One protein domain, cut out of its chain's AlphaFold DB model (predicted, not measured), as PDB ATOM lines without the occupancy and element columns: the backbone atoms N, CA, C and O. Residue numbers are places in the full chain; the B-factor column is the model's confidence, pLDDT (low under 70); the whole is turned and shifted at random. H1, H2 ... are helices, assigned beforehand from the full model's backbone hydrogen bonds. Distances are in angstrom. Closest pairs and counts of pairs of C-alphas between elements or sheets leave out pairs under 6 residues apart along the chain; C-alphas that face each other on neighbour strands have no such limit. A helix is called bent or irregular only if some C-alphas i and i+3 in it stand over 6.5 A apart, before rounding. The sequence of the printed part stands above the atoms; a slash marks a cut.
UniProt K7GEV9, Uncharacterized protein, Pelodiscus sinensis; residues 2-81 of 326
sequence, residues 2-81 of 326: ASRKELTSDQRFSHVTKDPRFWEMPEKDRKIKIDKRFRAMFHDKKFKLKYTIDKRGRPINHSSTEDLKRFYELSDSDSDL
ATOM      1  N   ALA A   2     114.021 126.044  78.317       45.03
ATOM      2  CA  ALA A   2     114.182 124.595  78.094       45.03
ATOM      3  C   ALA A   2     114.204 124.221  76.594       45.03
ATOM      4  O   ALA A   2     115.186 123.657  76.124       45.03
ATOM      5  N   SER A   3     113.203 124.676  75.832       60.72
ATOM      6  CA  SER A   3     113.036 124.434  74.387       60.72
ATOM      7  C   SER A   3     114.285 124.676  73.522       60.72
ATOM      8  O   SER A   3     114.571 123.905  72.610       60.72
ATOM      9  N   ARG A   4     115.088 125.710  73.817       63.34
ATOM     10  CA  ARG A   4     116.328 125.987  73.065       63.34
ATOM     11  C   ARG A   4     117.384 124.881  73.233       63.34
ATOM     12  O   ARG A   4     118.189 124.692  72.328       63.34
ATOM     13  N   LYS A   5     117.360 124.129  74.343       67.06
ATOM     14  CA  LYS A   5     118.231 122.959  74.568       67.06
ATOM     15  C   LYS A   5     117.763 121.730  73.784       67.06
ATOM     16  O   LYS A   5     118.588 120.983  73.265       67.06
ATOM     17  N   GLU A   6     116.453 121.548  73.650       73.50
ATOM     18  CA  GLU A   6     115.872 120.477  72.832       73.50
ATOM     19  C   GLU A   6     116.232 120.689  71.351       73.50
ATOM     20  O   GLU A   6     116.774 119.784  70.717       73.50
ATOM     21  N   LEU A   7     116.101 121.920  70.840       70.44
ATOM     22  CA  LEU A   7     116.538 122.287  69.483       70.44
ATOM     23  C   LEU A   7     118.051 122.111  69.238       70.44
ATOM     24  O   LEU A   7     118.441 121.802  68.117       70.44
ATOM     25  N   THR A   8     118.912 122.260  70.258       77.12
ATOM     26  CA  THR A   8     120.349 121.922  70.131       77.12
ATOM     27  C   THR A   8     120.637 120.416  70.134       77.12
ATOM     28  O   THR A   8     121.740 120.026  69.763       77.12
ATOM     29  N   SER A   9     119.694 119.576  70.581       85.19
ATOM     30  CA  SER A   9     119.901 118.125  70.739       85.19
ATOM     31  C   SER A   9     119.513 117.300  69.508       85.19
ATOM     32  O   SER A   9     120.118 116.261  69.253       85.19
ATOM     33  N   ASP A  10     118.552 117.772  68.709       88.25
ATOM     34  CA  ASP A  10     118.172 117.137  67.446       88.25
ATOM     35  C   ASP A  10     119.178 117.490  66.336       88.25
ATOM     36  O   ASP A  10     119.358 118.658  65.974       88.25
ATOM     37  N   GLN A  11     119.810 116.469  65.750       89.69
ATOM     38  CA  GLN A  11     120.774 116.635  64.659       89.69
ATOM     39  C   GLN A  11     120.203 117.433  63.475       89.69
ATOM     40  O   GLN A  11     120.937 118.222  62.875       89.69
ATOM     41  N   ARG A  12     118.898 117.303  63.185       89.06
ATOM     42  CA  ARG A  12     118.204 118.002  62.088       89.06
ATOM     43  C   ARG A  12     118.200 119.522  62.264       89.06
ATOM     44  O   ARG A  12     118.254 120.247  61.276       89.06
ATOM     45  N   PHE A  13     118.175 120.004  63.507       88.81
ATOM     46  CA  PHE A  13     118.112 121.434  63.836       88.81
ATOM     47  C   PHE A  13     119.452 122.013  64.317       88.81
ATOM     48  O   PHE A  13     119.566 123.218  64.534       88.81
ATOM     49  N   SER A  14     120.505 121.192  64.382       88.12
ATOM     50  CA  SER A  14     121.857 121.602  64.792       88.12
ATOM     51  C   SER A  14     122.400 122.833  64.037       88.12
ATOM     52  O   SER A  14     123.082 123.671  64.635       88.12
ATOM     53  N   HIS A  15     122.059 122.994  62.752       88.44
ATOM     54  CA  HIS A  15     122.445 124.149  61.930       88.44
ATOM     55  C   HIS A  15     121.737 125.456  62.331       88.44
ATOM     56  O   HIS A  15     122.377 126.505  62.360       88.44
ATOM     57  N   VAL A  16     120.458 125.392  62.727       90.81
ATOM     58  CA  VAL A  16     119.619 126.552  63.114       90.81
ATOM     59  C   VAL A  16     120.257 127.351  64.253       90.81
ATOM     60  O   VAL A  16     120.119 128.563  64.345       90.81
ATOM     61  N   THR A  17     121.017 126.681  65.117       87.06
ATOM     62  CA  THR A  17     121.691 127.314  66.260       87.06
ATOM     63  C   THR A  17     122.959 128.091  65.887       87.06
ATOM     64  O   THR A  17     123.454 128.873  66.698       87.06
ATOM     65  N   LYS A  18     123.479 127.883  64.669       88.69
ATOM     66  CA  LYS A  18     124.740 128.441  64.153       88.69
ATOM     67  C   LYS A  18     124.524 129.445  63.018       88.69
ATOM     68  O   LYS A  18     125.335 130.353  62.874       88.69
ATOM     69  N   ASP A  19     123.462 129.284  62.231       92.50
ATOM     70  CA  ASP A  19     123.085 130.209  61.159       92.50
ATOM     71  C   ASP A  19     122.576 131.549  61.744       92.50
ATOM     72  O   ASP A  19     121.583 131.550  62.483       92.50
ATOM     73  N   PRO A  20     123.213 132.696  61.420       90.94
ATOM     74  CA  PRO A  20     122.807 134.006  61.928       90.94
ATOM     75  C   PRO A  20     121.393 134.425  61.505       90.94
ATOM     76  O   PRO A  20     120.796 135.272  62.166       90.94
ATOM     77  N   ARG A  21     120.808 133.817  60.460       90.50
ATOM     78  CA  ARG A  21     119.410 134.053  60.058       90.50
ATOM     79  C   ARG A  21     118.404 133.692  61.155       90.50
ATOM     80  O   ARG A  21     117.317 134.264  61.192       90.50
ATOM     81  N   PHE A  22     118.748 132.743  62.025       90.50
ATOM     82  CA  PHE A  22     117.887 132.251  63.102       90.50
ATOM     83  C   PHE A  22     118.312 132.759  64.490       90.50
ATOM     84  O   PHE A  22     117.824 132.267  65.510       90.50
ATOM     85  N   TRP A  23     119.213 133.742  64.560       89.94
ATOM     86  CA  TRP A  23     119.545 134.389  65.825       89.94
ATOM     87  C   TRP A  23     118.404 135.314  66.260       89.94
ATOM     88  O   TRP A  23     118.058 136.275  65.576       89.94
ATOM     89  N   GLU A  24     117.812 135.015  67.418       87.12
ATOM     90  CA  GLU A  24     116.827 135.890  68.057       87.12
ATOM     91  C   GLU A  24     117.433 137.279  68.314       87.12
ATOM     92  O   GLU A  24     118.533 137.393  68.861       87.12
ATOM     93  N   MET A  25     116.691 138.332  67.955       91.94
ATOM     94  CA  MET A  25     117.079 139.719  68.223       91.94
ATOM     95  C   MET A  25     117.344 139.923  69.731       91.94
ATOM     96  O   MET A  25     116.515 139.483  70.540       91.94
ATOM     97  N   PRO A  26     118.459 140.573  70.133       92.31
ATOM     98  CA  PRO A  26     118.814 140.736  71.539       92.31
ATOM     99  C   PRO A  26     117.697 141.383  72.361       92.31
ATOM    100  O   PRO A  26     116.991 142.273  71.891       92.31
ATOM    101  N   GLU A  27     117.553 140.980  73.629       87.25
ATOM    102  CA  GLU A  27     116.448 141.475  74.464       87.25
ATOM    103  C   GLU A  27     116.433 142.998  74.636       87.25
ATOM    104  O   GLU A  27     115.358 143.559  74.811       87.25
ATOM    105  N   LYS A  28     117.596 143.657  74.559       88.50
ATOM    106  CA  LYS A  28     117.726 145.121  74.627       88.50
ATOM    107  C   LYS A  28     117.086 145.816  73.426       88.50
ATOM    108  O   LYS A  28     116.442 146.841  73.592       88.50
ATOM    109  N   ASP A  29     117.223 145.222  72.245       90.12
ATOM    110  CA  ASP A  29     116.699 145.764  70.987       90.12
ATOM    111  C   ASP A  29     115.224 145.359  70.786       90.12
ATOM    112  O   ASP A  29     114.465 146.033  70.093       90.12
ATOM    113  N   ARG A  30     114.793 144.270  71.445       90.88
ATOM    114  CA  ARG A  30     113.393 143.813  71.499       90.88
ATOM    115  C   ARG A  30     112.537 144.549  72.538       90.88
ATOM    116  O   ARG A  30     111.313 144.487  72.445       90.88
ATOM    117  N   LYS A  31     113.145 145.196  73.538       93.38
ATOM    118  CA  LYS A  31     112.439 145.881  74.631       93.38
ATOM    119  C   LYS A  31     112.388 147.392  74.411       93.38
ATOM    120  O   LYS A  31     113.377 148.032  74.080       93.38
ATOM    121  N   ILE A  32     111.216 147.973  74.646       92.69
ATOM    122  CA  ILE A  32     110.950 149.406  74.508       92.69
ATOM    123  C   ILE A  32     111.135 150.087  75.869       92.69
ATOM    124  O   ILE A  32     110.618 149.620  76.884       92.69
ATOM    125  N   LYS A  33     111.845 151.215  75.911       92.38
ATOM    126  CA  LYS A  33     112.020 152.008  77.141       92.38
ATOM    127  C   LYS A  33     110.714 152.698  77.529       92.38
ATOM    128  O   LYS A  33     110.120 153.399  76.712       92.38
ATOM    129  N   ILE A  34     110.283 152.514  78.776       91.06
ATOM    130  CA  ILE A  34     109.033 153.089  79.286       91.06
ATOM    131  C   ILE A  34     109.225 154.522  79.801       91.06
ATOM    132  O   ILE A  34     110.157 154.824  80.547       91.06
ATOM    133  N   ASP A  35     108.304 155.411  79.417       91.81
ATOM    134  CA  ASP A  35     108.185 156.754  79.991       91.81
ATOM    135  C   ASP A  35     107.655 156.680  81.435       91.81
ATOM    136  O   ASP A  35     106.826 155.834  81.777       91.81
ATOM    137  N   LYS A  36     108.104 157.606  82.289       89.25
ATOM    138  CA  LYS A  36     107.884 157.606  83.743       89.25
ATOM    139  C   LYS A  36     106.409 157.456  84.131       89.25
ATOM    140  O   LYS A  36     106.108 156.808  85.127       89.25
ATOM    141  N   ARG A  37     105.497 158.003  83.319       89.19
ATOM    142  CA  ARG A  37     104.036 157.929  83.508       89.19
ATOM    143  C   ARG A  37     103.475 156.500  83.494       89.19
ATOM    144  O   ARG A  37     102.457 156.259  84.129       89.19
ATOM    145  N   PHE A  38     104.129 155.559  82.810       90.06
ATOM    146  CA  PHE A  38     103.637 154.186  82.636       90.06
ATOM    147  C   PHE A  38     104.316 153.160  83.561       90.06
ATOM    148  O   PHE A  38     103.900 152.003  83.594       90.06
ATOM    149  N   ARG A  39     105.291 153.581  84.389       88.62
ATOM    150  CA  ARG A  39     105.926 152.745  85.435       88.62
ATOM    151  C   ARG A  39     104.892 152.076  86.352       88.62
ATOM    152  O   ARG A  39     105.028 150.905  86.690       88.62
ATOM    153  N   ALA A  40     103.809 152.784  86.685       90.31
ATOM    154  CA  ALA A  40     102.738 152.274  87.541       90.31
ATOM    155  C   ALA A  40     102.061 150.993  87.006       90.31
ATOM    156  O   ALA A  40     101.615 150.172  87.805       90.31
ATOM    157  N   MET A  41     102.036 150.756  85.685       90.56
ATOM    158  CA  MET A  41     101.302 149.637  85.065       90.56
ATOM    159  C   MET A  41     101.745 148.240  85.537       90.56
ATOM    160  O   MET A  41     100.970 147.290  85.447       90.56
ATOM    161  N   PHE A  42     102.966 148.092  86.062       90.19
ATOM    162  CA  PHE A  42     103.470 146.819  86.595       90.19
ATOM    163  C   PHE A  42     103.012 146.546  88.041       90.19
ATOM    164  O   PHE A  42     102.999 145.394  88.483       90.19
ATOM    165  N   HIS A  43     102.622 147.593  88.776       87.94
ATOM    166  CA  HIS A  43     102.347 147.559  90.215       87.94
ATOM    167  C   HIS A  43     100.850 147.757  90.503       87.94
ATOM    168  O   HIS A  43     100.276 147.014  91.301       87.94
ATOM    169  N   ASP A  44     100.199 148.678  89.794       91.88
ATOM    170  CA  ASP A  44      98.797 149.045  89.979       91.88
ATOM    171  C   ASP A  44      97.835 147.883  89.707       91.88
ATOM    172  O   ASP A  44      97.750 147.333  88.605       91.88
ATOM    173  N   LYS A  45      96.996 147.578  90.704       89.19
ATOM    174  CA  LYS A  45      95.941 146.553  90.617       89.19
ATOM    175  C   LYS A  45      94.914 146.854  89.508       89.19
ATOM    176  O   LYS A  45      94.314 145.926  88.980       89.19
ATOM    177  N   LYS A  46      94.812 148.120  89.073       88.69
ATOM    178  CA  LYS A  46      93.992 148.593  87.938       88.69
ATOM    179  C   LYS A  46      94.418 148.033  86.570       88.69
ATOM    180  O   LYS A  46      93.571 147.901  85.697       88.69
ATOM    181  N   PHE A  47      95.699 147.696  86.380       86.69
ATOM    182  CA  PHE A  47      96.217 147.133  85.119       86.69
ATOM    183  C   PHE A  47      96.454 145.613  85.194       86.69
ATOM    184  O   PHE A  47      96.635 144.957  84.169       86.69
ATOM    185  N   LYS A  48      96.413 145.029  86.402       87.31
ATOM    186  CA  LYS A  48      96.613 143.593  86.670       87.31
ATOM    187  C   LYS A  48      95.354 142.767  86.360       87.31
ATOM    188  O   LYS A  48      94.789 142.112  87.235       87.31
ATOM    189  N   LEU A  49      94.925 142.788  85.099       84.56
ATOM    190  CA  LEU A  49      93.830 141.951  84.599       84.56
ATOM    191  C   LEU A  49      94.182 140.461  84.749       84.56
ATOM    192  O   LEU A  49      95.302 140.048  84.426       84.56
ATOM    193  N   LYS A  50      93.218 139.666  85.234       83.81
ATOM    194  CA  LYS A  50      93.316 138.208  85.408       83.81
ATOM    195  C   LYS A  50      92.478 137.501  84.341       83.81
ATOM    196  O   LYS A  50      91.278 137.325  84.526       83.81
ATOM    197  N   TYR A  51      93.112 137.063  83.258       80.06
ATOM    198  CA  TYR A  51      92.489 136.166  82.284       80.06
ATOM    199  C   TYR A  51      92.964 134.738  82.545       80.06
ATOM    200  O   TYR A  51      94.140 134.433  82.375       80.06
ATOM    201  N   THR A  52      92.056 133.872  82.988       84.00
ATOM    202  CA  THR A  52      92.328 132.443  83.210       84.00
ATOM    203  C   THR A  52      92.290 131.634  81.915       84.00
ATOM    204  O   THR A  52      92.895 130.568  81.854       84.00
ATOM    205  N   ILE A  53      91.582 132.122  80.893       88.94
ATOM    206  CA  ILE A  53      91.237 131.400  79.667       88.94
ATOM    207  C   ILE A  53      91.447 132.325  78.453       88.94
ATOM    208  O   ILE A  53      91.053 133.490  78.477       88.94
ATOM    209  N   ASP A  54      92.078 131.808  77.395       87.94
ATOM    210  CA  ASP A  54      92.261 132.480  76.100       87.94
ATOM    211  C   ASP A  54      90.970 132.475  75.259       87.94
ATOM    212  O   ASP A  54      90.082 131.648  75.456       87.94
ATOM    213  N   LYS A  55      90.909 133.316  74.218       87.62
ATOM    214  CA  LYS A  55      89.842 133.358  73.195       87.62
ATOM    215  C   LYS A  55      89.540 132.000  72.535       87.62
ATOM    216  O   LYS A  55      88.539 131.869  71.841       87.62
ATOM    217  N   ARG A  56      90.420 131.006  72.707       92.00
ATOM    218  CA  ARG A  56      90.306 129.623  72.212       92.00
ATOM    219  C   ARG A  56      89.977 128.593  73.308       92.00
ATOM    220  O   ARG A  56      90.258 127.413  73.118       92.00
ATOM    221  N   GLY A  57      89.479 129.018  74.472       91.12
ATOM    222  CA  GLY A  57      89.099 128.128  75.581       91.12
ATOM    223  C   GLY A  57      90.273 127.487  76.339       91.12
ATOM    224  O   GLY A  57      90.063 126.639  77.201       91.12
ATOM    225  N   ARG A  58      91.523 127.866  76.038       92.12
ATOM    226  CA  ARG A  58      92.724 127.265  76.644       92.12
ATOM    227  C   ARG A  58      93.134 127.994  77.929       92.12
ATOM    228  O   ARG A  58      93.205 129.222  77.890       92.12
ATOM    229  N   PRO A  59      93.484 127.284  79.021       91.62
ATOM    230  CA  PRO A  59      94.021 127.910  80.226       91.62
ATOM    231  C   PRO A  59      95.299 128.723  79.964       91.62
ATOM    232  O   PRO A  59      96.243 128.236  79.335       91.62
ATOM    233  N   ILE A  60      95.340 129.956  80.471       88.00
ATOM    234  CA  ILE A  60      96.485 130.870  80.368       88.00
ATOM    235  C   ILE A  60      97.388 130.714  81.598       88.00
ATOM    236  O   ILE A  60      96.939 130.811  82.736       88.00
ATOM    237  N   ASN A  61      98.691 130.532  81.358       84.38
ATOM    238  CA  ASN A  61      99.729 130.399  82.391       84.38
ATOM    239  C   ASN A  61     100.665 131.625  82.447       84.38
ATOM    240  O   ASN A  61     101.857 131.487  82.720       84.38
ATOM    241  N   HIS A  62     100.159 132.812  82.104       83.06
ATOM    242  CA  HIS A  62     100.916 134.068  82.042       83.06
ATOM    243  C   HIS A  62     100.139 135.183  82.740       83.06
ATOM    244  O   HIS A  62      98.960 135.383  82.453       83.06
ATOM    245  N   SER A  63     100.783 135.924  83.644       88.12
ATOM    246  CA  SER A  63     100.191 137.146  84.191       88.12
ATOM    247  C   SER A  63     100.387 138.337  83.251       88.12
ATOM    248  O   SER A  63     101.412 138.474  82.583       88.12
ATOM    249  N   SER A  64      99.452 139.284  83.305       87.75
ATOM    250  CA  SER A  64      99.556 140.588  82.638       87.75
ATOM    251  C   SER A  64     100.868 141.327  82.963       87.75
ATOM    252  O   SER A  64     101.404 142.037  82.113       87.75
ATOM    253  N   THR A  65     101.461 141.108  84.147       87.56
ATOM    254  CA  THR A  65     102.774 141.686  84.493       87.56
ATOM    255  C   THR A  65     103.954 140.996  83.807       87.56
ATOM    256  O   THR A  65     104.972 141.644  83.582       87.56
ATOM    257  N   GLU A  66     103.860 139.702  83.486       89.31
ATOM    258  CA  GLU A  66     104.892 138.991  82.719       89.31
ATOM    259  C   GLU A  66     104.884 139.432  81.264       89.31
ATOM    260  O   GLU A  66     105.954 139.659  80.704       89.31
ATOM    261  N   ASP A  67     103.703 139.598  80.666       89.12
ATOM    262  CA  ASP A  67     103.595 140.051  79.280       89.12
ATOM    263  C   ASP A  67     104.153 141.467  79.104       89.12
ATOM    264  O   ASP A  67     104.976 141.685  78.214       89.12
ATOM    265  N   LEU A  68     103.854 142.403  80.012       90.19
ATOM    266  CA  LEU A  68     104.493 143.726  80.007       90.19
ATOM    267  C   LEU A  68     106.034 143.634  80.102       90.19
ATOM    268  O   LEU A  68     106.740 144.340  79.382       90.19
ATOM    269  N   LYS A  69     106.583 142.716  80.914       90.12
ATOM    270  CA  LYS A  69     108.043 142.489  81.045       90.12
ATOM    271  C   LYS A  69     108.696 141.868  79.795       90.12
ATOM    272  O   LYS A  69     109.924 141.870  79.695       90.12
ATOM    273  N   ARG A  70     107.920 141.338  78.837       91.12
ATOM    274  CA  ARG A  70     108.439 140.834  77.545       91.12
ATOM    275  C   ARG A  70     108.751 141.970  76.571       91.12
ATOM    276  O   ARG A  70     109.736 141.865  75.840       91.12
ATOM    277  N   PHE A  71     107.926 143.019  76.579       90.94
ATOM    278  CA  PHE A  71     107.965 144.124  75.615       90.94
ATOM    279  C   PHE A  71     108.708 145.367  76.103       90.94
ATOM    280  O   PHE A  71     109.135 146.164  75.273       90.94
ATOM    281  N   TYR A  72     108.867 145.550  77.416       92.88
ATOM    282  CA  TYR A  72     109.380 146.800  77.977       92.88
ATOM    283  C   TYR A  72     110.660 146.625  78.803       92.88
ATOM    284  O   TYR A  72     110.848 145.629  79.503       92.88
ATOM    285  N   GLU A  73     111.542 147.621  78.718       89.81
ATOM    286  CA  GLU A  73     112.739 147.751  79.548       89.81
ATOM    287  C   GLU A  73     112.399 148.593  80.785       89.81
ATOM    288  O   GLU A  73     112.112 149.790  80.681       89.81
ATOM    289  N   LEU A  74     112.429 147.954  81.957       84.12
ATOM    290  CA  LEU A  74     112.490 148.643  83.242       84.12
ATOM    291  C   LEU A  74     113.950 149.038  83.486       84.12
ATOM    292  O   LEU A  74     114.843 148.202  83.376       84.12
ATOM    293  N   SER A  75     114.194 150.310  83.802       80.75
ATOM    294  CA  SER A  75     115.513 150.754  84.262       80.75
ATOM    295  C   SER A  75     115.764 150.199  85.668       80.75
ATOM    296  O   SER A  75     114.825 150.157  86.455       80.75
ATOM    297  N   ASP A  76     116.993 149.806  86.020       63.94
ATOM    298  CA  ASP A  76     117.263 149.133  87.310       63.94
ATOM    299  C   ASP A  76     116.763 149.918  88.538       63.94
ATOM    300  O   ASP A  76     116.310 149.319  89.507       63.94
ATOM    301  N   SER A  77     116.726 151.253  88.457       62.19
ATOM    302  CA  SER A  77     116.169 152.146  89.489       62.19
ATOM    303  C   SER A  77     114.635 152.046  89.690       62.19
ATOM    304  O   SER A  77     114.076 152.832  90.460       62.19
ATOM    305  N   ASP A  78     113.942 151.141  88.993       60.28
ATOM    306  CA  ASP A  78     112.521 150.799  89.182       60.28
ATOM    307  C   ASP A  78     112.294 149.418  89.818       60.28
ATOM    308  O   ASP A  78     111.230 149.177  90.394       60.28
ATOM    309  N   SER A  79     113.271 148.509  89.729       57.41
ATOM    310  CA  SER A  79     113.116 147.096  90.110       57.41
ATOM    311  C   SER A  79     112.698 146.907  91.576       57.41
ATOM    312  O   SER A  79     111.912 146.007  91.893       57.41
ATOM    313  N   ASP A  80     113.161 147.792  92.460       53.38
ATOM    314  CA  ASP A  80     112.980 147.705  93.914       53.38
ATOM    315  C   ASP A  80     111.534 147.955  94.387       53.38
ATOM    316  O   ASP A  80     111.154 147.537  95.480       53.38
ATOM    317  N   LEU A  81     110.672 148.559  93.557       54.25
ATOM    318  CA  LEU A  81     109.258 148.807  93.898       54.25
ATOM    319  C   LEU A  81     108.369 147.548  93.792       54.25
ATOM    320  O   LEU A  81     107.146 147.619  93.936       54.25
TER     321      LEU A  81
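AT A GLANCE: This is residues 2 to 81 of the 326 residues of an uncharacterized protein of Pelodiscus sinensis (UniProt K7GEV9). Four short helices, H2, H3, H4 and H5, form a loose cluster, with H4 nearest the mean of the C-alphas; H1 lies far off at the other end of a long link, residues 10 to 26. A second long stretch, residues 43 to 63, loops out from the cluster and folds back to H4. The printed part has 80 residues with five named helices in the order H1 to H5 and no named strand; the class is all helix, though only 32 residues are in named elements. It is only just loose, close to extended, with a radius of gyration of the C-alphas of 17.3 A and spans of 47 by 35 by 20 A.

IN THESE COORDINATES: H4, residues 64 to 71, is 11.5 A long and begins at C-alpha 64 (99.556, 140.588, 82.638). H3, residues 36 to 42, is 12.0 A long. H2 is residues 27 to 30, 4.9 A. H5, residues 76 to 81, is 10.4 A and ends at C-alpha 81 (109.258, 148.807, 93.898). H1, residues 3 to 9, is 10.0 A and begins at C-alpha 3 (113.036, 124.434, 74.387). H3 and H5 are irregular: C-alphas 37 and 40 are 7.1 A apart, and C-alphas 77 and 80 are 7.0 A apart.

HOW THE PARTS SIT: H4 and H3 are close but not clearly touching, the closest C-alphas being those of Thr 65 and Phe 42, 5.6 A apart; they run opposite ways at a steep tilt of 51 degrees. H2 is likewise close to H4 but not clearly touching, at the C-alphas of Arg 30 and Phe 71, 6.8 A. H3 and H5 are close but not clearly touching at Arg 39 and Asp 78, C-alphas 7.8 A apart, the same way at a steep tilt of 50 degrees. H1 is apart from the other four helices. Residues 32 to 33 pair with residues 72 to 73, parallel. Every O i to N i+4 pair is within hydrogen-bond range in H1; the count is 3 of 4 in H4, 0 of 3 in H3 with 2 of 4 O i to N i+3 pairs, and 0 of 2 in H5 with 2 of 3, while H2 is too short for an O i to N i+4 pair.

THE WHOLE: The two C-alphas farthest apart are those of Gln 11 and Arg 37, 48.4 A. Residues 9 to 14 and 19 to 26 stand free. The links H1 to H2 and H3 to H4 are long, and the other two are tight. The printed part has no cut. The mean pLDDT of the printed part is 84.6; residues 2 to 5 and 76 to 81 are under 70.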